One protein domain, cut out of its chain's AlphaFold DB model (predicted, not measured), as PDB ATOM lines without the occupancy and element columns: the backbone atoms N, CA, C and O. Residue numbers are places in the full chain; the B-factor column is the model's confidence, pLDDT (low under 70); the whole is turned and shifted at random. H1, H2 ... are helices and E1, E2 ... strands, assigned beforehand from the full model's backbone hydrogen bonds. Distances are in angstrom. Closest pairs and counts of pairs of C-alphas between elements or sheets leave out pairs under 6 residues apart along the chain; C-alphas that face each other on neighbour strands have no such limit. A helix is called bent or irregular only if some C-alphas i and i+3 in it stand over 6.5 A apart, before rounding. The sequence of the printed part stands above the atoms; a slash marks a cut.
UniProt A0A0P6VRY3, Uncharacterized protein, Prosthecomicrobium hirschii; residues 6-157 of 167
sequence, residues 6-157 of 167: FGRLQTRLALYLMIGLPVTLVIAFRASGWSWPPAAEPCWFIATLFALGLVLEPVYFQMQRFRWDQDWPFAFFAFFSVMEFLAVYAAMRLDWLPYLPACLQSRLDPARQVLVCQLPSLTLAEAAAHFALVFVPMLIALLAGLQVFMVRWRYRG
ATOM      1  N   PHE A   6      58.212   8.713 -33.417       85.81
ATOM      2  CA  PHE A   6      58.033   7.945 -32.189       85.81
ATOM      3  C   PHE A   6      56.581   7.937 -31.698       85.81
ATOM      4  O   PHE A   6      56.078   6.899 -31.283       85.81
ATOM      5  N   GLY A   7      55.869   9.063 -31.809       86.50
ATOM      6  CA  GLY A   7      54.457   9.118 -31.430       86.50
ATOM      7  C   GLY A   7      53.554   8.285 -32.343       86.50
ATOM      8  O   GLY A   7      52.568   7.702 -31.891       86.50
ATOM      9  N   ARG A   8      53.912   8.156 -33.627       87.62
ATOM     10  CA  ARG A   8      53.215   7.259 -34.561       87.62
ATOM     11  C   ARG A   8      53.405   5.795 -34.192       87.62
ATOM     12  O   ARG A   8      52.416   5.080 -34.066       87.62
ATOM     13  N   LEU A   9      54.647   5.389 -33.927       90.38
ATOM     14  CA  LEU A   9      54.966   4.033 -33.470       90.38
ATOM     15  C   LEU A   9      54.222   3.696 -32.170       90.38
ATOM     16  O   LEU A   9      53.600   2.640 -32.075       90.38
ATOM     17  N   GLN A  10      54.209   4.616 -31.200       90.69
ATOM     18  CA  GLN A  10      53.465   4.433 -29.951       90.69
ATOM     19  C   GLN A  10      51.957   4.330 -30.173       90.69
ATOM     20  O   GLN A  10      51.318   3.462 -29.583       90.69
ATOM     21  N   THR A  11      51.382   5.173 -31.034       89.19
ATOM     22  CA  THR A  11      49.947   5.114 -31.356       89.19
ATOM     23  C   THR A  11      49.597   3.779 -32.012       89.19
ATOM     24  O   THR A  11      48.612   3.149 -31.634       89.19
ATOM     25  N   ARG A  12      50.428   3.299 -32.945       91.50
ATOM     26  CA  ARG A  12      50.229   2.011 -33.619       91.50
ATOM     27  C   ARG A  12      50.311   0.842 -32.642       91.50
ATOM     28  O   ARG A  12      49.427  -0.010 -32.649       91.50
ATOM     29  N   LEU A  13      51.322   0.829 -31.773       93.25
ATOM     30  CA  LEU A  13      51.467  -0.180 -30.721       93.25
ATOM     31  C   LEU A  13      50.281  -0.150 -29.748       93.25
ATOM     32  O   LEU A  13      49.732  -1.199 -29.426       93.25
ATOM     33  N   ALA A  14      49.847   1.034 -29.311       91.56
ATOM     34  CA  ALA A  14      48.713   1.175 -28.404       91.56
ATOM     35  C   ALA A  14      47.418   0.633 -29.027       91.56
ATOM     36  O   ALA A  14      46.713  -0.146 -28.390       91.56
ATOM     37  N   LEU A  15      47.126   0.981 -30.284       92.38
ATOM     38  CA  LEU A  15      45.954   0.465 -30.999       92.38
ATOM     39  C   LEU A  15      46.044  -1.050 -31.216       92.38
ATOM     40  O   LEU A  15      45.052  -1.755 -31.032       92.38
ATOM     41  N   TYR A  16      47.227  -1.567 -31.549       94.69
ATOM     42  CA  TYR A  16      47.460  -3.005 -31.663       94.69
ATOM     43  C   TYR A  16      47.166  -3.736 -30.351       94.69
ATOM     44  O   TYR A  16      46.399  -4.694 -30.352       94.69
ATOM     45  N   LEU A  17      47.700  -3.258 -29.228       94.56
ATOM     46  CA  LEU A  17      47.506  -3.892 -27.924       94.56
ATOM     47  C   LEU A  17      46.068  -3.779 -27.408       94.56
ATOM     48  O   LEU A  17      45.567  -4.723 -26.809       94.56
ATOM     49  N   MET A  18      45.404  -2.641 -27.621       93.38
ATOM     50  CA  MET A  18      44.069  -2.384 -27.066       93.38
ATOM     51  C   MET A  18      42.932  -2.939 -27.926       93.38
ATOM     52  O   MET A  18      41.867  -3.248 -27.402       93.38
ATOM     53  N   ILE A  19      43.128  -3.040 -29.242       94.94
ATOM     54  CA  ILE A  19      42.073  -3.432 -30.188       94.94
ATOM     55  C   ILE A  19      42.490  -4.678 -30.961       94.94
ATOM     56  O   ILE A  19      41.762  -5.668 -30.975       94.94
ATOM     57  N   GLY A  20      43.673  -4.660 -31.574       95.06
ATOM     58  CA  GLY A  20      44.117  -5.743 -32.452       95.06
ATOM     59  C   GLY A  20      44.248  -7.078 -31.741       95.06
ATOM     60  O   GLY A  20      43.686  -8.075 -32.193       95.06
ATOM     61  N   LEU A  21      44.951  -7.091 -30.612       95.00
ATOM     62  CA  LEU A  21      45.227  -8.298 -29.849       95.00
ATOM     63  C   LEU A  21      43.943  -8.876 -29.220       95.00
ATOM     64  O   LEU A  21      43.685 -10.055 -29.455       95.00
ATOM     65  N   PRO A  22      43.070  -8.100 -28.540       96.25
ATOM     66  CA  PRO A  22      41.824  -8.633 -27.985       96.25
ATOM     67  C   PRO A  22      40.862  -9.176 -29.046       96.25
ATOM     68  O   PRO A  22      40.340 -10.278 -28.887       96.25
ATOM     69  N   VAL A  23      40.660  -8.451 -30.154       96.31
ATOM     70  CA  VAL A  23      39.796  -8.919 -31.253       96.31
ATOM     71  C   VAL A  23      40.360 -10.198 -31.867       96.31
ATOM     72  O   VAL A  23      39.622 -11.157 -32.096       96.31
ATOM     73  N   THR A  24      41.676 -10.252 -32.076       95.88
ATOM     74  CA  THR A  24      42.331 -11.444 -32.625       95.88
ATOM     75  C   THR A  24      42.250 -12.631 -31.675       95.88
ATOM     76  O   THR A  24      42.006 -13.738 -32.137       95.88
ATOM     77  N   LEU A  25      42.387 -12.426 -30.363       95.19
ATOM     78  CA  LEU A  25      42.220 -13.500 -29.382       95.19
ATOM     79  C   LEU A  25      40.816 -14.101 -29.447       95.19
ATOM     80  O   LEU A  25      40.685 -15.320 -29.472       95.19
ATOM     81  N   VAL A  26      39.770 -13.275 -29.536       95.38
ATOM     82  CA  VAL A  26      38.390 -13.771 -29.683       95.38
ATOM     83  C   VAL A  26      38.239 -14.615 -30.951       95.38
ATOM     84  O   VAL A  26      37.614 -15.674 -30.918       95.38
ATOM     85  N   ILE A  27      38.844 -14.186 -32.061       94.06
ATOM     86  CA  ILE A  27      38.843 -14.939 -33.323       94.06
ATOM     87  C   ILE A  27      39.623 -16.253 -33.181       94.06
ATOM     88  O   ILE A  27      39.140 -17.294 -33.617       94.06
ATOM     89  N   ALA A  28      40.781 -16.228 -32.525       93.25
ATOM     90  CA  ALA A  28      41.617 -17.399 -32.282       93.25
ATOM     91  C   ALA A  28      40.916 -18.445 -31.399       93.25
ATOM     92  O   ALA A  28      40.959 -19.637 -31.703       93.25
ATOM     93  N   PHE A  29      40.207 -18.010 -30.352       94.69
ATOM     94  CA  PHE A  29      39.368 -18.888 -29.531       94.69
ATOM     95  C   PHE A  29      38.176 -19.433 -30.309       94.69
ATOM     96  O   PHE A  29      37.855 -20.613 -30.203       94.69
ATOM     97  N   ARG A  30      37.516 -18.605 -31.122       93.12
ATOM     98  CA  ARG A  30      36.425 -19.076 -31.979       93.12
ATOM     99  C   ARG A  30      36.909 -20.151 -32.953       93.12
ATOM    100  O   ARG A  30      36.209 -21.142 -33.138       93.12
ATOM    101  N   ALA A  31      38.090 -19.972 -33.544       88.12
ATOM    102  CA  ALA A  31      38.689 -20.929 -34.471       88.12
ATOM    103  C   ALA A  31      39.077 -22.254 -33.785       88.12
ATOM    104  O   ALA A  31      38.902 -23.312 -34.380       88.12
ATOM    105  N   SER A  32      39.513 -22.221 -32.518       88.69
ATOM    106  CA  SER A  32      39.790 -23.430 -31.725       88.69
ATOM    107  C   SER A  32      38.543 -24.083 -31.111       88.69
ATOM    108  O   SER A  32      38.666 -25.034 -30.338       88.69
ATOM    109  N   GLY A  33      37.336 -23.579 -31.387       90.88
ATOM    110  CA  GLY A  33      36.109 -24.078 -30.759       90.88
ATOM    111  C   GLY A  33      36.038 -23.792 -29.254       90.88
ATOM    112  O   GLY A  33      35.486 -24.591 -28.506       90.88
ATOM    113  N   TRP A  34      36.609 -22.668 -28.812       92.19
ATOM    114  CA  TRP A  34      36.743 -22.256 -27.408       92.19
ATOM    115  C   TRP A  34      37.586 -23.211 -26.553       92.19
ATOM    116  O   TRP A  34      37.454 -23.237 -25.330       92.19
ATOM    117  N   SER A  35      38.472 -23.978 -27.188       91.31
ATOM    118  CA  SER A  35      39.420 -24.855 -26.503       91.31
ATOM    119  C   SER A  35      40.768 -24.164 -26.274       91.31
ATOM    120  O   SER A  35      41.152 -23.245 -27.009       91.31
ATOM    121  N   TRP A  36      41.473 -24.592 -25.223       89.19
ATOM    122  CA  TRP A  36      42.834 -24.155 -24.916       89.19
ATOM    123  C   TRP A  36      43.838 -25.235 -25.345       89.19
ATOM    124  O   TRP A  36      43.646 -26.394 -24.967       89.19
ATOM    125  N   PRO A  37      44.929 -24.889 -26.053       88.88
ATOM    126  CA  PRO A  37      45.344 -23.544 -26.476       88.88
ATOM    127  C   PRO A  37      44.548 -22.997 -27.686       88.88
ATOM    128  O   PRO A  37      44.046 -23.781 -28.490       88.88
ATOM    129  N   PRO A  38      44.428 -21.659 -27.833       91.19
ATOM    130  CA  PRO A  38      43.752 -21.041 -28.974       91.19
ATOM    131  C   PRO A  38      44.534 -21.241 -30.284       91.19
ATOM    132  O   PRO A  38      45.740 -21.497 -30.263       91.19
ATOM    133  N   ALA A  39      43.852 -21.080 -31.422       89.31
ATOM    134  CA  ALA A  39      44.468 -21.195 -32.746       89.31
ATOM    135  C   ALA A  39      45.591 -20.159 -32.925       89.31
ATOM    136  O   ALA A  39      45.407 -18.971 -32.648       89.31
ATOM    137  N   ALA A  40      46.766 -20.597 -33.374       89.94
ATOM    138  CA  ALA A  40      47.949 -19.742 -33.438       89.94
ATOM    139  C   ALA A  40      47.987 -18.885 -34.714       89.94
ATOM    140  O   ALA A  40      48.565 -17.798 -34.721       89.94
ATOM    141  N   GLU A  41      47.363 -19.352 -35.792       89.81
ATOM    142  CA  GLU A  41      47.434 -18.775 -37.133       89.81
ATOM    143  C   GLU A  41      46.909 -17.331 -37.180       89.81
ATOM    144  O   GLU A  41      47.635 -16.466 -37.678       89.81
ATOM    145  N   PRO A  42      45.735 -16.991 -36.600       92.00
ATOM    146  CA  PRO A  42      45.267 -15.604 -36.565       92.00
ATOM    147  C   PRO A  42      46.222 -14.691 -35.781       92.00
ATOM    148  O   PRO A  42      46.473 -13.549 -36.174       92.00
ATOM    149  N   CYS A  43      46.802 -15.190 -34.685       92.50
ATOM    150  CA  CYS A  43      47.761 -14.437 -33.880       92.50
ATOM    151  C   CYS A  43      49.048 -14.144 -34.664       92.50
ATOM    152  O   CYS A  43      49.502 -12.998 -34.687       92.50
ATOM    153  N   TRP A  44      49.603 -15.141 -35.356       93.31
ATOM    154  CA  TRP A  44      50.780 -14.964 -36.209       93.31
ATOM    155  C   TRP A  44      50.509 -14.037 -37.393       93.31
ATOM    156  O   TRP A  44      51.357 -13.206 -37.730       93.31
ATOM    157  N   PHE A  45      49.320 -14.127 -37.988       93.88
ATOM    158  CA  PHE A  45      48.914 -13.268 -39.094       93.88
ATOM    159  C   PHE A  45      48.906 -11.789 -38.684       93.88
ATOM    160  O   PHE A  45      49.598 -10.972 -39.298       93.88
ATOM    161  N   ILE A  46      48.203 -11.436 -37.601       94.56
ATOM    162  CA  ILE A  46      48.128 -10.035 -37.161       94.56
ATOM    163  C   ILE A  46      49.468  -9.526 -36.616       94.56
ATOM    164  O   ILE A  46      49.794  -8.353 -36.794       94.56
ATOM    165  N   ALA A  47      50.266 -10.387 -35.972       95.12
ATOM    166  CA  ALA A  47      51.605 -10.032 -35.507       95.12
ATOM    167  C   ALA A  47      52.537  -9.699 -36.679       95.12
ATOM    168  O   ALA A  47      53.274  -8.716 -36.620       95.12
ATOM    169  N   THR A  48      52.455 -10.461 -37.773       95.50
ATOM    170  CA  THR A  48      53.232 -10.198 -38.993       95.50
ATOM    171  C   THR A  48      52.789  -8.905 -39.667       95.50
ATOM    172  O   THR A  48      53.633  -8.095 -40.045       95.50
ATOM    173  N   LEU A  49      51.476  -8.669 -39.760       95.88
ATOM    174  CA  LEU A  49      50.921  -7.416 -40.277       95.88
ATOM    175  C   LEU A  49      51.412  -6.209 -39.464       95.88
ATOM    176  O   LEU A  49      51.871  -5.215 -40.023       95.88
ATOM    177  N   PHE A  50      51.375  -6.316 -38.135       95.75
ATOM    178  CA  PHE A  50      51.873  -5.281 -37.236       95.75
ATOM    179  C   PHE A  50      53.377  -5.040 -37.407       95.75
ATOM    180  O   PHE A  50      53.796  -3.887 -37.509       95.75
ATOM    181  N   ALA A  51      54.182  -6.104 -37.483       95.81
ATOM    182  CA  ALA A  51      55.625  -6.006 -37.669       95.81
ATOM    183  C   ALA A  51      55.991  -5.342 -39.005       95.81
ATOM    184  O   ALA A  51      56.798  -4.412 -39.018       95.81
ATOM    185  N   LEU A  52      55.358  -5.759 -40.110       95.94
ATOM    186  CA  LEU A  52      55.533  -5.124 -41.419       95.94
ATOM    187  C   LEU A  52      55.188  -3.635 -41.345       95.94
ATOM    188  O   LEU A  52      55.954  -2.791 -41.802       95.94
ATOM    189  N   GLY A  53      54.070  -3.317 -40.699       93.88
ATOM    190  CA  GLY A  53      53.652  -1.949 -40.464       93.88
ATOM    191  C   GLY A  53      54.692  -1.108 -39.724       93.88
ATOM    192  O   GLY A  53      55.034  -0.012 -40.170       93.88
ATOM    193  N   LEU A  54      55.243  -1.619 -38.620       93.94
ATOM    194  CA  LEU A  54      56.299  -0.932 -37.869       93.94
ATOM    195  C   LEU A  54      57.544  -0.667 -38.725       93.94
ATOM    196  O   LEU A  54      58.136   0.407 -38.618       93.94
ATOM    197  N   VAL A  55      57.926  -1.620 -39.580       94.56
ATOM    198  CA  VAL A  55      59.076  -1.488 -40.490       94.56
ATOM    199  C   VAL A  55      58.819  -0.441 -41.572       94.56
ATOM    200  O   VAL A  55      59.734   0.298 -41.936       94.56
ATOM    201  N   LEU A  56      57.590  -0.343 -42.076       93.50
ATOM    202  CA  LEU A  56      57.228   0.613 -43.124       93.50
ATOM    203  C   LEU A  56      56.909   2.016 -42.587       93.50
ATOM    204  O   LEU A  56      56.925   2.978 -43.354       93.50
ATOM    205  N   GLU A  57      56.704   2.184 -41.279       91.38
ATOM    206  CA  GLU A  57      56.393   3.480 -40.659       91.38
ATOM    207  C   GLU A  57      57.405   4.600 -41.005       91.38
ATOM    208  O   GLU A  57      56.970   5.693 -41.388       91.38
ATOM    209  N   PRO A  58      58.739   4.386 -40.958       91.38
ATOM    210  CA  PRO A  58      59.714   5.400 -41.370       91.38
ATOM    211  C   PRO A  58      59.637   5.721 -42.867       91.38
ATOM    212  O   PRO A  58      59.825   6.874 -43.260       91.38
ATOM    213  N   VAL A  59      59.322   4.723 -43.701       91.31
ATOM    214  CA  VAL A  59      59.146   4.893 -45.151       91.31
ATOM    215  C   VAL A  59      57.937   5.783 -45.419       91.31
ATOM    216  O   VAL A  59      58.043   6.775 -46.137       91.31
ATOM    217  N   TYR A  60      56.809   5.496 -44.769       87.94
ATOM    218  CA  TYR A  60      55.593   6.303 -44.854       87.94
ATOM    219  C   TYR A  60      55.808   7.725 -44.354       87.94
ATOM    220  O   TYR A  60      55.347   8.683 -44.975       87.94
ATOM    221  N   PHE A  61      56.549   7.878 -43.259       86.00
ATOM    222  CA  PHE A  61      56.910   9.185 -42.732       86.00
ATOM    223  C   PHE A  61      57.748   9.994 -43.730       86.00
ATOM    224  O   PHE A  61      57.486  11.181 -43.928       86.00
ATOM    225  N   GLN A  62      58.708   9.364 -44.413       87.94
ATOM    226  CA  GLN A  62      59.521  10.036 -45.423       87.94
ATOM    227  C   GLN A  62      58.719  10.364 -46.691       87.94
ATOM    228  O   GLN A  62      58.842  11.469 -47.213       87.94
ATOM    229  N   MET A  63      57.847   9.462 -47.149       86.19
ATOM    230  CA  MET A  63      56.957   9.703 -48.294       86.19
ATOM    231  C   MET A  63      56.058  10.927 -48.076       86.19
ATOM    232  O   MET A  63      55.858  11.724 -48.990       86.19
ATOM    233  N   GLN A  64      55.554  11.119 -46.856       83.31
ATOM    234  CA  GLN A  64      54.682  12.248 -46.522       83.31
ATOM    235  C   GLN A  64      55.407  13.604 -46.531       83.31
ATOM    236  O   GLN A  64      54.761  14.627 -46.756       83.31
ATOM    237  N   ARG A  65      56.738  13.631 -46.354       81.19
ATOM    238  CA  ARG A  65      57.544  14.868 -46.390       81.19
ATOM    239  C   ARG A  65      57.695  15.460 -47.786       81.19
ATOM    240  O   ARG A  65      57.860  16.667 -47.902       81.19
ATOM    241  N   PHE A  66      57.623  14.639 -48.831       80.50
ATOM    242  CA  PHE A  66      57.725  15.102 -50.220       80.50
ATOM    243  C   PHE A  66      56.460  15.812 -50.721       80.50
ATOM    244  O   PHE A  66      56.381  16.192 -51.887       80.50
ATOM    245  N   ARG A  67      55.448  15.977 -49.864       78.44
ATOM    246  CA  ARG A  67      54.131  16.480 -50.245       78.44
ATOM    247  C   ARG A  67      53.908  17.908 -49.745       78.44
ATOM    248  O   ARG A  67      54.238  18.220 -48.606       78.44
ATOM    249  N   TRP A  68      53.290  18.730 -50.597       70.81
ATOM    250  CA  TRP A  68      53.095  20.177 -50.411       70.81
ATOM    251  C   TRP A  68      52.337  20.554 -49.127       70.81
ATOM    252  O   TRP A  68      52.704  21.522 -48.475       70.81
ATOM    253  N   ASP A  69      51.313  19.783 -48.750       72.81
ATOM    254  CA  ASP A  69      50.419  20.117 -47.624       72.81
ATOM    255  C   ASP A  69      50.597  19.186 -46.410       72.81
ATOM    256  O   ASP A  69      49.987  19.377 -45.367       72.81
ATOM    257  N   GLN A  70      51.414  18.132 -46.547       69.12
ATOM    258  CA  GLN A  70      51.678  17.091 -45.533       69.12
ATOM    259  C   GLN A  70      50.442  16.371 -44.926       69.12
ATOM    260  O   GLN A  70      50.618  15.400 -44.189       69.12
ATOM    261  N   ASP A  71      49.210  16.745 -45.293       65.06
ATOM    262  CA  ASP A  71      47.975  16.324 -44.617       65.06
ATOM    263  C   ASP A  71      47.075  15.423 -45.479       65.06
ATOM    264  O   ASP A  71      46.063  15.841 -46.028       65.06
ATOM    265  N   TRP A  72      47.414  14.129 -45.559       59.97
ATOM    266  CA  TRP A  72      46.488  13.048 -45.970       59.97
ATOM    267  C   TRP A  72      46.562  11.822 -45.029       59.97
ATOM    268  O   TRP A  72      46.613  10.685 -45.507       59.97
ATOM    269  N   PRO A  73      46.609  11.987 -43.691       69.00
ATOM    270  CA  PRO A  73      47.005  10.903 -42.791       69.00
ATOM    271  C   PRO A  73      46.081   9.680 -42.869       69.00
ATOM    272  O   PRO A  73      46.568   8.554 -42.847       69.00
ATOM    273  N   PHE A  74      44.770   9.879 -43.023       78.06
ATOM    274  CA  PHE A  74      43.797   8.787 -42.912       78.06
ATOM    275  C   PHE A  74      43.615   7.982 -44.199       78.06
ATOM    276  O   PHE A  74      43.644   6.757 -44.155       78.06
ATOM    277  N   ALA A  75      43.466   8.649 -45.348       82.88
ATOM    278  CA  ALA A  75      43.356   7.961 -46.637       82.88
ATOM    279  C   ALA A  75      44.654   7.215 -46.979       82.88
ATOM    280  O   ALA A  75      44.611   6.088 -47.464       82.88
ATOM    281  N   PHE A  76      45.807   7.815 -46.655       84.25
ATOM    282  CA  PHE A  76      47.105   7.160 -46.785       84.25
ATOM    283  C   PHE A  76      47.189   5.938 -45.867       84.25
ATOM    284  O   PHE A  76      47.498   4.848 -46.333       84.25
ATOM    285  N   PHE A  77      46.844   6.089 -44.585       85.81
ATOM    286  CA  PHE A  77      46.815   4.970 -43.645       85.81
ATOM    287  C   PHE A  77      45.919   3.826 -44.136       85.81
ATOM    288  O   PHE A  77      46.356   2.678 -44.143       85.81
ATOM    289  N   ALA A  78      44.704   4.124 -44.604       91.12
ATOM    290  CA  ALA A  78      43.782   3.107 -45.096       91.12
ATOM    291  C   ALA A  78      44.310   2.391 -46.344       91.12
ATOM    292  O   ALA A  78      44.337   1.164 -46.381       91.12
ATOM    293  N   PHE A  79      44.786   3.145 -47.339       92.25
ATOM    294  CA  PHE A  79      45.346   2.577 -48.563       92.25
ATOM    295  C   PHE A  79      46.544   1.667 -48.272       92.25
ATOM    296  O   PHE A  79      46.569   0.518 -48.709       92.25
ATOM    297  N   PHE A  80      47.516   2.148 -47.492       92.00
ATOM    298  CA  PHE A  80      48.707   1.365 -47.175       92.00
ATOM    299  C   PHE A  80      48.406   0.178 -46.267       92.00
ATOM    300  O   PHE A  80      49.020  -0.861 -46.457       92.00
ATOM    301  N   SER A  81      47.410   0.260 -45.383       93.25
ATOM    302  CA  SER A  81      46.969  -0.904 -44.600       93.25
ATOM    303  C   SER A  81      46.421  -2.019 -45.494       93.25
ATOM    304  O   SER A  81      46.689  -3.194 -45.252       93.25
ATOM    305  N   VAL A  82      45.692  -1.675 -46.564       95.06
ATOM    306  CA  VAL A  82      45.251  -2.667 -47.561       95.06
ATOM    307  C   VAL A  82      46.452  -3.242 -48.316       95.06
ATOM    308  O   VAL A  82      46.509  -4.449 -48.533       95.06
ATOM    309  N   MET A  83      47.437  -2.416 -48.683       96.00
ATOM    310  CA  MET A  83      48.661  -2.903 -49.337       96.00
ATOM    311  C   MET A  83      49.490  -3.814 -48.420       96.00
ATOM    312  O   MET A  83      49.979  -4.840 -48.876       96.00
ATOM    313  N   GLU A  84      49.612  -3.485 -47.132       96.06
ATOM    314  CA  GLU A  84      50.251  -4.325 -46.113       96.06
ATOM    315  C   GLU A  84      49.529  -5.670 -45.980       96.06
ATOM    316  O   GLU A  84      50.177  -6.714 -45.974       96.06
ATOM    317  N   PHE A  85      48.192  -5.664 -45.937       96.75
ATOM    318  CA  PHE A  85      47.390  -6.888 -45.925       96.75
ATOM    319  C   PHE A  85      47.668  -7.758 -47.151       96.75
ATOM    320  O   PHE A  85      47.956  -8.947 -47.009       96.75
ATOM    321  N   LEU A  86      47.628  -7.170 -48.351       96.31
ATOM    322  CA  LEU A  86      47.914  -7.890 -49.590       96.31
ATOM    323  C   LEU A  86      49.345  -8.431 -49.606       96.31
ATOM    324  O   LEU A  86      49.551  -9.561 -50.036       96.31
ATOM    325  N   ALA A  87      50.317  -7.664 -49.107       96.25
ATOM    326  CA  ALA A  87      51.710  -8.082 -49.023       96.25
ATOM    327  C   ALA A  87      51.897  -9.273 -48.071       96.25
ATOM    328  O   ALA A  87      52.532 -10.253 -48.450       96.25
ATOM    329  N   VAL A  88      51.312  -9.230 -46.869       95.44
ATOM    330  CA  VAL A  88      51.394 -10.340 -45.903       95.44
ATOM    331  C   VAL A  88      50.648 -11.567 -46.412       95.44
ATOM    332  O   VAL A  88      51.179 -12.674 -46.344       95.44
ATOM    333  N   TYR A  89      49.449 -11.392 -46.968       94.12
ATOM    334  CA  TYR A  89      48.690 -12.499 -47.539       94.12
ATOM    335  C   TYR A  89      49.425 -13.126 -48.730       94.12
ATOM    336  O   TYR A  89      49.515 -14.346 -48.822       94.12
ATOM    337  N   ALA A  90      50.021 -12.324 -49.616       93.69
ATOM    338  CA  ALA A  90      50.849 -12.835 -50.704       93.69
ATOM    339  C   ALA A  90      52.093 -13.567 -50.177       93.69
ATOM    340  O   ALA A  90      52.358 -14.681 -50.616       93.69
ATOM    341  N   ALA A  91      52.809 -13.006 -49.199       93.75
ATOM    342  CA  ALA A  91      53.978 -13.643 -48.586       93.75
ATOM    343  C   ALA A  91      53.633 -14.991 -47.931       93.75
ATOM    344  O   ALA A  91      54.386 -15.950 -48.071       93.75
ATOM    345  N   MET A  92      52.467 -15.089 -47.284       91.69
ATOM    346  CA  MET A  92      51.922 -16.350 -46.776       91.69
ATOM    347  C   MET A  92      51.695 -17.354 -47.911       91.69
ATOM    348  O   MET A  92      52.115 -18.498 -47.817       91.69
ATOM    349  N   ARG A  93      51.049 -16.933 -49.006       88.88
ATOM    350  CA  ARG A  93      50.725 -17.803 -50.152       88.88
ATOM    351  C   ARG A  93      51.949 -18.246 -50.954       88.88
ATOM    352  O   ARG A  93      51.861 -19.251 -51.649       88.88
ATOM    353  N   LEU A  94      53.042 -17.493 -50.879       89.94
ATOM    354  CA  LEU A  94      54.335 -17.827 -51.474       89.94
ATOM    355  C   LEU A  94      55.229 -18.647 -50.525       89.94
ATOM    356  O   LEU A  94      56.387 -18.884 -50.860       89.94
ATOM    357  N   ASP A  95      54.720 -19.037 -49.349       86.12
ATOM    358  CA  ASP A  95      55.456 -19.758 -48.303       86.12
ATOM    359  C   ASP A  95      56.749 -19.044 -47.854       86.12
ATOM    360  O   ASP A  95      57.716 -19.662 -47.412       86.12
ATOM    361  N   TRP A  96      56.778 -17.707 -47.923       89.56
ATOM    362  CA  TRP A  96      57.900 -16.897 -47.423       89.56
ATOM    363  C   TRP A  96      57.910 -16.783 -45.894       89.56
ATOM    364  O   TRP A  96      58.912 -16.384 -45.303       89.56
ATOM    365  N   LEU A  97      56.788 -17.112 -45.251       88.19
ATOM    366  CA  LEU A  97      56.584 -17.034 -43.809       88.19
ATOM    367  C   LEU A  97      56.507 -18.462 -43.238       88.19
ATOM    368  O   LEU A  97      55.424 -19.041 -43.210       88.19
ATOM    369  N   PRO A  98      57.616 -19.054 -42.756       84.50
ATOM    370  CA  PRO A  98      57.649 -20.472 -42.370       84.50
ATOM    371  C   PRO A  98      56.733 -20.809 -41.184       84.50
ATOM    372  O   PRO A  98      56.280 -21.938 -41.042       84.50
ATOM    373  N   TYR A  99      56.447 -19.824 -40.333       86.38
ATOM    374  CA  TYR A  99      55.542 -19.939 -39.187       86.38
ATOM    375  C   TYR A  99      54.062 -19.720 -39.553       86.38
ATOM    376  O   TYR A  99      53.186 -19.901 -38.711       86.38
ATOM    377  N   LEU A 100      53.778 -19.308 -40.791       85.88
ATOM    378  CA  LEU A 100      52.437 -19.097 -41.321       85.88
ATOM    379  C   LEU A 100      52.353 -19.777 -42.702       85.88
ATOM    380  O   LEU A 100      52.301 -19.086 -43.721       85.88
ATOM    381  N   PRO A 101      52.414 -21.120 -42.754       78.69
ATOM    382  CA  PRO A 101      52.491 -21.838 -44.021       78.69
ATOM    383  C   PRO A 101      51.199 -21.657 -44.820       78.69
ATOM    384  O   PRO A 101      50.115 -21.570 -44.239       78.69
ATOM    385  N   ALA A 102      51.268 -21.663 -46.152       77.50
ATOM    386  CA  ALA A 102      50.080 -21.629 -47.012       77.50
ATOM    387  C   ALA A 102      49.193 -22.874 -46.831       77.50
ATOM    388  O   ALA A 102      48.008 -22.856 -47.188       77.50
ATOM    389  N   CYS A 103      49.766 -23.955 -46.293       75.69
ATOM    390  CA  CYS A 103      49.106 -25.229 -46.068       75.69
ATOM    391  C   CYS A 103      49.439 -25.835 -44.702       75.69
ATOM    392  O   CYS A 103      50.595 -25.897 -44.295       75.69
ATOM    393  N   LEU A 104      48.406 -26.315 -44.006       68.19
ATOM    394  CA  LEU A 104      48.561 -27.000 -42.716       68.19
ATOM    395  C   LEU A 104      48.924 -28.478 -42.878       68.19
ATOM    396  O   LEU A 104      49.639 -29.042 -42.056       68.19
ATOM    397  N   GLN A 105      48.437 -29.114 -43.945       68.81
ATOM    398  CA  GLN A 105      48.730 -30.511 -44.235       68.81
ATOM    399  C   GLN A 105      49.017 -30.683 -45.717       68.81
ATOM    400  O   GLN A 105      48.219 -30.308 -46.581       68.81
ATOM    401  N   SER A 106      50.183 -31.246 -45.992       70.69
ATOM    402  CA  SER A 106      50.716 -31.407 -47.329       70.69
ATOM    403  C   SER A 106      50.815 -32.904 -47.626       70.69
ATOM    404  O   SER A 106      51.516 -33.630 -46.918       70.69
ATOM    405  N   ARG A 107      50.082 -33.394 -48.630       71.94
ATOM    406  CA  ARG A 107      50.044 -34.816 -49.000       71.94
ATOM    407  C   ARG A 107      50.700 -35.012 -50.357       71.94
ATOM    408  O   ARG A 107      50.373 -34.299 -51.299       71.94
ATOM    409  N   LEU A 108      51.586 -36.000 -50.473       77.19
ATOM    410  CA  LEU A 108      52.057 -36.454 -51.782       77.19
ATOM    411  C   LEU A 108      50.895 -37.174 -52.478       77.19
ATOM    412  O   LEU A 108      50.407 -38.181 -51.962       77.19
ATOM    413  N   ASP A 109      50.433 -36.662 -53.616       73.88
ATOM    414  CA  ASP A 109      49.457 -37.376 -54.436       73.88
ATOM    415  C   ASP A 109      50.186 -38.493 -55.207       73.88
ATOM    416  O   ASP A 109      51.010 -38.187 -56.078       73.88
ATOM    417  N   PRO A 110      49.931 -39.784 -54.914       74.75
ATOM    418  CA  PRO A 110      50.658 -40.887 -55.537       74.75
ATOM    419  C   PRO A 110      50.448 -40.965 -57.056       74.75
ATOM    420  O   PRO A 110      51.295 -41.523 -57.749       74.75
ATOM    421  N   ALA A 111      49.367 -40.385 -57.592       78.38
ATOM    422  CA  ALA A 111      49.084 -40.389 -59.027       78.38
ATOM    423  C   ALA A 111      49.840 -39.300 -59.805       78.38
ATOM    424  O   ALA A 111      50.065 -39.443 -61.005       78.38
ATOM    425  N   ARG A 112      50.208 -38.198 -59.143       75.00
ATOM    426  CA  ARG A 112      50.829 -37.029 -59.787       75.00
ATOM    427  C   ARG A 112      52.241 -36.742 -59.293       75.00
ATOM    428  O   ARG A 112      52.906 -35.914 -59.897       75.00
ATOM    429  N   GLN A 113      52.690 -37.394 -58.215       78.56
ATOM    430  CA  GLN A 113      53.939 -37.076 -57.505       78.56
ATOM    431  C   GLN A 113      54.070 -35.580 -57.161       78.56
ATOM    432  O   GLN A 113      55.169 -35.055 -57.011       78.56
ATOM    433  N   VAL A 114      52.939 -34.882 -57.028       73.38
ATOM    434  CA  VAL A 114      52.874 -33.466 -56.664       73.38
ATOM    435  C   VAL A 114      52.402 -33.368 -55.220       73.38
ATOM    436  O   VAL A 114      51.535 -34.122 -54.773       73.38
ATOM    437  N   LEU A 115      52.991 -32.430 -54.488       69.62
ATOM    438  CA  LEU A 115      52.563 -32.058 -53.149       69.62
ATOM    439  C   LEU A 115      51.250 -31.273 -53.246       69.62
ATOM    440  O   LEU A 115      51.204 -30.187 -53.820       69.62
ATOM    441  N   VAL A 116      50.172 -31.849 -52.721       67.25
ATOM    442  CA  VAL A 116      48.839 -31.244 -52.706       67.25
ATOM    443  C   VAL A 116      48.534 -30.747 -51.299       67.25
ATOM    444  O   VAL A 116      48.657 -31.481 -50.316       67.25
ATOM    445  N   CYS A 117      48.105 -29.490 -51.207       70.25
ATOM    446  CA  CYS A 117      47.614 -28.902 -49.968       70.25
ATOM    447  C   CYS A 117      46.225 -29.458 -49.648       70.25
ATOM    448  O   CYS A 117      45.305 -29.328 -50.455       70.25
ATOM    449  N   GLN A 118      46.063 -30.055 -48.468       68.31
ATOM    450  CA  GLN A 118      44.776 -30.587 -48.017       68.31
ATOM    451  C   GLN A 118      43.898 -29.520 -47.359       68.31
ATOM    452  O   GLN A 118      42.701 -29.486 -47.632       68.31
ATOM    453  N   LEU A 119      44.470 -28.647 -46.522       66.62
ATOM    454  CA  LEU A 119      43.751 -27.527 -45.912       66.62
ATOM    455  C   LEU A 119      44.544 -26.219 -46.069       66.62
ATOM    456  O   LEU A 119      45.727 -26.190 -45.702       66.62
ATOM    457  N   PRO A 120      43.920 -25.144 -46.591       65.62
ATOM    458  CA  PRO A 120      44.494 -23.808 -46.499       65.62
ATOM    459  C   PRO A 120      44.540 -23.382 -45.029       65.62
ATOM    460  O   PRO A 120      43.588 -23.616 -44.292       65.62
ATOM    461  N   SER A 121      45.644 -22.766 -44.609       72.81
ATOM    462  CA  SER A 121      45.809 -22.256 -43.240       72.81
ATOM    463  C   SER A 121      44.829 -21.126 -42.922       72.81
ATOM    464  O   SER A 121      44.143 -21.171 -41.909       72.81
ATOM    465  N   LEU A 122      44.719 -20.151 -43.824       83.56
ATOM    466  CA  LEU A 122      43.670 -19.134 -43.843       83.56
ATOM    467  C   LEU A 122      43.172 -18.962 -45.277       83.56
ATOM    468  O   LEU A 122      43.953 -18.700 -46.199       83.56
ATOM    469  N   THR A 123      41.861 -19.058 -45.481       88.50
ATOM    470  CA  THR A 123      41.258 -18.651 -46.755       88.50
ATOM    471  C   THR A 123      41.314 -17.129 -46.916       88.50
ATOM    472  O   THR A 123      41.390 -16.383 -45.938       88.50
ATOM    473  N   LEU A 124      41.235 -16.635 -48.159       90.38
ATOM    474  CA  LEU A 124      41.195 -15.188 -48.419       90.38
ATOM    475  C   LEU A 124      40.048 -14.506 -47.662       90.38
ATOM    476  O   LEU A 124      40.228 -13.413 -47.136       90.38
ATOM    477  N   ALA A 125      38.879 -15.149 -47.608       92.38
ATOM    478  CA  ALA A 125      37.703 -14.604 -46.941       92.38
ATOM    479  C   ALA A 125      37.909 -14.492 -45.425       92.38
ATOM    480  O   ALA A 125      37.585 -13.458 -44.847       92.38
ATOM    481  N   GLU A 126      38.493 -15.510 -44.789       91.38
ATOM    482  CA  GLU A 126      38.815 -15.487 -43.356       91.38
ATOM    483  C   GLU A 126      39.880 -14.438 -43.039       91.38
ATOM    484  O   GLU A 126      39.697 -13.647 -42.115       91.38
ATOM    485  N   ALA A 127      40.949 -14.370 -43.840       93.25
ATOM    486  CA  ALA A 127      42.005 -13.374 -43.677       93.25
ATOM    487  C   ALA A 127      41.469 -11.949 -43.860       93.25
ATOM    488  O   ALA A 127      41.767 -11.067 -43.056       93.25
ATOM    489  N   ALA A 128      40.645 -11.719 -44.886       96.00
ATOM    490  CA  ALA A 128      40.034 -10.420 -45.148       96.00
ATOM    491  C   ALA A 128      39.023 -10.030 -44.063       96.00
ATOM    492  O   ALA A 128      39.002  -8.876 -43.639       96.00
ATOM    493  N   ALA A 129      38.213 -10.975 -43.577       95.88
ATOM    494  CA  ALA A 129      37.276 -10.734 -42.484       95.88
ATOM    495  C   ALA A 129      38.013 -10.414 -41.180       95.88
ATOM    496  O   ALA A 129      37.665  -9.446 -40.507       95.88
ATOM    497  N   HIS A 130      39.062 -11.171 -40.843       95.19
ATOM    498  CA  HIS A 130      39.903 -10.900 -39.678       95.19
ATOM    499  C   HIS A 130      40.579  -9.532 -39.792       95.19
ATOM    500  O   HIS A 130      40.475  -8.723 -38.868       95.19
ATOM    501  N   PHE A 131      41.186  -9.230 -40.943       96.44
ATOM    502  CA  PHE A 131      41.759  -7.916 -41.216       96.44
ATOM    503  C   PHE A 131      40.719  -6.809 -41.032       96.44
ATOM    504  O   PHE A 131      40.975  -5.877 -40.279       96.44
ATOM    505  N   ALA A 132      39.534  -6.916 -41.636       96.94
ATOM    506  CA  ALA A 132      38.487  -5.900 -41.530       96.94
ATOM    507  C   ALA A 132      37.991  -5.713 -40.086       96.94
ATOM    508  O   ALA A 132      37.827  -4.578 -39.637       96.94
ATOM    509  N   LEU A 133      37.805  -6.811 -39.343       96.50
ATOM    510  CA  LEU A 133      37.379  -6.796 -37.940       96.50
ATOM    511  C   LEU A 133      38.392  -6.124 -37.013       96.50
ATOM    512  O   LEU A 133      37.999  -5.591 -35.982       96.50
ATOM    513  N   VAL A 134      39.677  -6.124 -37.364       96.31
ATOM    514  CA  VAL A 134      40.715  -5.417 -36.604       96.31
ATOM    515  C   VAL A 134      40.901  -3.987 -37.118       96.31
ATOM    516  O   VAL A 134      40.904  -3.028 -36.345       96.31
ATOM    517  N   PHE A 135      41.023  -3.834 -38.433       95.50
ATOM    518  CA  PHE A 135      41.340  -2.582 -39.106       95.50
ATOM    519  C   PHE A 135      40.243  -1.532 -38.939       95.50
ATOM    520  O   PHE A 135      40.550  -0.388 -38.619       95.50
ATOM    521  N   VAL A 136      38.967  -1.891 -39.118       95.50
ATOM    522  CA  VAL A 136      37.869  -0.915 -39.051       95.50
ATOM    523  C   VAL A 136      37.740  -0.316 -37.642       95.50
ATOM    524  O   VAL A 136      37.737   0.914 -37.536       95.50
ATOM    525  N   PRO A 137      37.726  -1.103 -36.547       94.75
ATOM    526  CA  PRO A 137      37.742  -0.537 -35.198       94.75
ATOM    527  C   PRO A 137      38.994   0.294 -34.901       94.75
ATOM    528  O   PRO A 137      38.879   1.359 -34.293       94.75
ATOM    529  N   MET A 138      40.178  -0.128 -35.364       93.31
ATOM    530  CA  MET A 138      41.401   0.676 -35.235       93.31
ATOM    531  C   MET A 138      41.294   2.013 -35.966       93.31
ATOM    532  O   MET A 138      41.682   3.042 -35.416       93.31
ATOM    533  N   LEU A 139      40.753   2.015 -37.185       92.19
ATOM    534  CA  LEU A 139      40.558   3.216 -37.987       92.19
ATOM    535  C   LEU A 139      39.579   4.177 -37.303       92.19
ATOM    536  O   LEU A 139      39.865   5.367 -37.202       92.19
ATOM    537  N   ILE A 140      38.464   3.670 -36.771       92.62
ATOM    538  CA  ILE A 140      37.494   4.469 -36.005       92.62
ATOM    539  C   ILE A 140      38.141   5.033 -34.734       92.62
ATOM    540  O   ILE A 140      37.975   6.216 -34.419       92.62
ATOM    541  N   ALA A 141      38.917   4.222 -34.014       90.88
ATOM    542  CA  ALA A 141      39.645   4.664 -32.830       90.88
ATOM    543  C   ALA A 141      40.692   5.738 -33.167       90.88
ATOM    544  O   ALA A 141      40.852   6.690 -32.408       90.88
ATOM    545  N   LEU A 142      41.363   5.636 -34.314       87.94
ATOM    546  CA  LEU A 142      42.316   6.635 -34.794       87.94
ATOM    547  C   LEU A 142      41.631   7.946 -35.212       87.94
ATOM    548  O   LEU A 142      42.132   9.027 -34.898       87.94
ATOM    549  N   LEU A 143      40.493   7.857 -35.907       87.62
ATOM    550  CA  LEU A 143      39.736   9.011 -36.400       87.62
ATOM    551  C   LEU A 143      39.057   9.784 -35.267       87.62
ATOM    552  O   LEU A 143      39.181  11.004 -35.201       87.62
ATOM    553  N   ALA A 144      38.357   9.077 -34.381       84.00
ATOM    554  CA  ALA A 144      37.507   9.680 -33.360       84.00
ATOM    555  C   ALA A 144      37.956   9.330 -31.937       84.00
ATOM    556  O   ALA A 144      38.112  10.223 -31.108       84.00
ATOM    557  N   GLY A 145      38.204   8.051 -31.645       80.31
ATOM    558  CA  GLY A 145      38.421   7.578 -30.271       80.31
ATOM    559  C   GLY A 145      39.569   8.287 -29.543       80.31
ATOM    560  O   GLY A 145      39.382   8.849 -28.465       80.31
ATOM    561  N   LEU A 146      40.747   8.337 -30.161       81.38
ATOM    562  CA  LEU A 146      41.930   9.007 -29.619       81.38
ATOM    563  C   LEU A 146      41.716  10.513 -29.432       81.38
ATOM    564  O   LEU A 146      42.247  11.089 -28.487       81.38
ATOM    565  N   GLN A 147      40.919  11.147 -30.295       76.88
ATOM    566  CA  GLN A 147      40.640  12.581 -30.209       76.88
ATOM    567  C   GLN A 147      39.642  12.908 -29.091       76.88
ATOM    568  O   GLN A 147      39.806  13.919 -28.412       76.88
ATOM    569  N   VAL A 148      38.644  12.045 -28.885       81.94
ATOM    570  CA  VAL A 148      37.585  12.231 -27.884       81.94
ATOM    571  C   VAL A 148      38.078  11.876 -26.483       81.94
ATOM    572  O   VAL A 148      37.933  12.670 -25.558       81.94
ATOM    573  N   PHE A 149      38.693  10.705 -26.313       82.00
ATOM    574  CA  PHE A 149      39.057  10.199 -24.985       82.00
ATOM    575  C   PHE A 149      40.442  10.653 -24.525       82.00
ATOM    576  O   PHE A 149      40.678  10.818 -23.330       82.00
ATOM    577  N   MET A 150      41.370  10.878 -25.457       80.56
ATOM    578  CA  MET A 150      42.747  11.246 -25.142       80.56
ATOM    579  C   MET A 150      43.119  12.595 -25.752       80.56
ATOM    580  O   MET A 150      44.096  12.725 -26.484       80.56
ATOM    581  N   VAL A 151      42.390  13.646 -25.369       77.81
ATOM    582  CA  VAL A 151      42.622  15.030 -25.825       77.81
ATOM    583  C   VAL A 151      44.106  15.431 -25.736       77.81
ATOM    584  O   VAL A 151      44.675  15.975 -26.682       77.81
ATOM    585  N   ARG A 152      44.789  15.082 -24.634       78.75
ATOM    586  CA  ARG A 152      46.220  15.382 -24.421       78.75
ATOM    587  C   ARG A 152      47.171  14.620 -25.356       78.75
ATOM    588  O   ARG A 152      48.284  15.091 -25.579       78.75
ATOM    589  N   TRP A 153      46.758  13.484 -25.919       77.88
ATOM    590  CA  TRP A 153      47.564  12.673 -26.843       77.88
ATOM    591  C   TRP A 153      47.915  13.445 -28.112       77.88
ATOM    592  O   TRP A 153      49.071  13.467 -28.541       77.88
ATOM    593  N   ARG A 154      46.929  14.168 -28.661       73.62
ATOM    594  CA  ARG A 154      47.101  15.029 -29.837       73.62
ATOM    595  C   ARG A 154      48.119  16.137 -29.577       73.62
ATOM    596  O   ARG A 154      49.018  16.342 -30.388       73.62
ATOM    597  N   TYR A 155      48.021  16.810 -28.432       72.94
ATOM    598  CA  TYR A 155      48.919  17.918 -28.080       72.94
ATOM    599  C   TYR A 155      50.347  17.467 -27.751       72.94
ATOM    600  O   TYR A 155      51.281  18.252 -27.864       72.94
ATOM    601  N   ARG A 156      50.543  16.190 -27.405       76.06
ATOM    602  CA  ARG A 156      51.870  15.600 -27.168       76.06
ATOM    603  C   ARG A 156      52.493  14.974 -28.417       76.06
ATOM    604  O   ARG A 156      53.562  14.374 -28.325       76.06
ATOM    605  N   GLY A 157      51.853  15.102 -29.581       74.00
ATOM    606  CA  GLY A 157      52.334  14.504 -30.828       74.00
ATOM    607  C   GLY A 157      52.325  12.973 -30.804       74.00
ATOM    608  O   GLY A 157      53.168  12.364 -31.464       74.00
TER     609      GLY A 157
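What this domain is: This is residues 6 to 157 of the 167 residues of an uncharacterized protein of Prosthecomicrobium hirschii (UniProt A0A0P6VRY3). Four long helices, H1 to H4, run back and forth roughly along the longest axis as a loose, splayed bundle, with H1 and H2 bent. The two-strand hairpin of E1 and E2 reaches beyond one end, and short H5 is at the opposite end. The 152 printed residues hold five named helices and two named strands, in the order H1, H2, H3, E1, E2, H4, H5; the sheet, E1 - E2, is antiparallel and the class is mostly helix. The whole is elongated, spanning 64 by 38 by 22 A, and only just loose, close to compact, with a radius of gyration of the C-alphas of 18.2 A.

Where its parts are: Find C-alpha 6 at (58.033, 7.945, -32.189), where H1, residues 6 to 31, begins. By its hydrogen bonds it was assigned as one helix, but it is bent: C-alphas 18 and 21 are 6.6 A apart, between arms H1a, residues 6 to 18, 18.1 A, and H1b, residues 21 to 31, 15.0 A. H2, residues 40 to 65, also assigned as one helix by its hydrogen bonds, is bent where C-alphas 55 and 58 are 7.0 A apart; its arms are H2a, residues 40 to 55, 22.5 A, and H2b, residues 58 to 65, 10.9 A. Next come H3, residues 73 to 93, 29.9 A, then E1, residues 103 to 109, and E2, residues 114 to 120. H4, residues 124 to 149, 34.6 A, is irregular, with C-alphas 143 and 146 7.1 A apart and a kink of 44 degrees near residue 143. H5, residues 151 to 155, ends at C-alpha 155, (48.919, 17.918, -28.080).

How they stand to each other: Look first at Ala 28 and Pro 42, the closest C-alphas of the helical hairpin H1b and H2a, 5.9 A apart; the two touch at a shallow tilt of 28 degrees, opposite ways. H2a touches H3 at a steep tilt of 51 degrees, closest at C-alphas Leu 49 and Val 88, 6.4 A. H3 touches H4 at a shallow tilt of 26 degrees, opposite ways, closest at C-alphas Phe 85 and Phe 131, 7.4 A. H4 touches H1b, closest at C-alphas Val 23 and Val 134, 6.5 A. H4 and H5 touch only at the corner, closest at C-alphas Gln 147 and Arg 154, 6.9 A. H2b and H3 are near each other. In the hairpin E1 and E2, N 107 and O 116 are within hydrogen-bond range at 2.9 A; E1 is apart from H4. Every O i to N i+4 pair is within range in H1a, H1b, H2a and H3, against 3 of 4 in H2b, 19 of 22 in H4 and 0 of 1 in H5, where 1 of 2 O i to N i+3 pairs is.

The domain as a whole: The farthest C-alphas, Ala 111 and Tyr 155, are 66.0 A apart. The printed part has no cut, and no link is long. Confidence is under 70 at residues 70 to 73, 104 to 105, 115 to 116 and 118 to 120; the mean pLDDT of the printed part is 86.8.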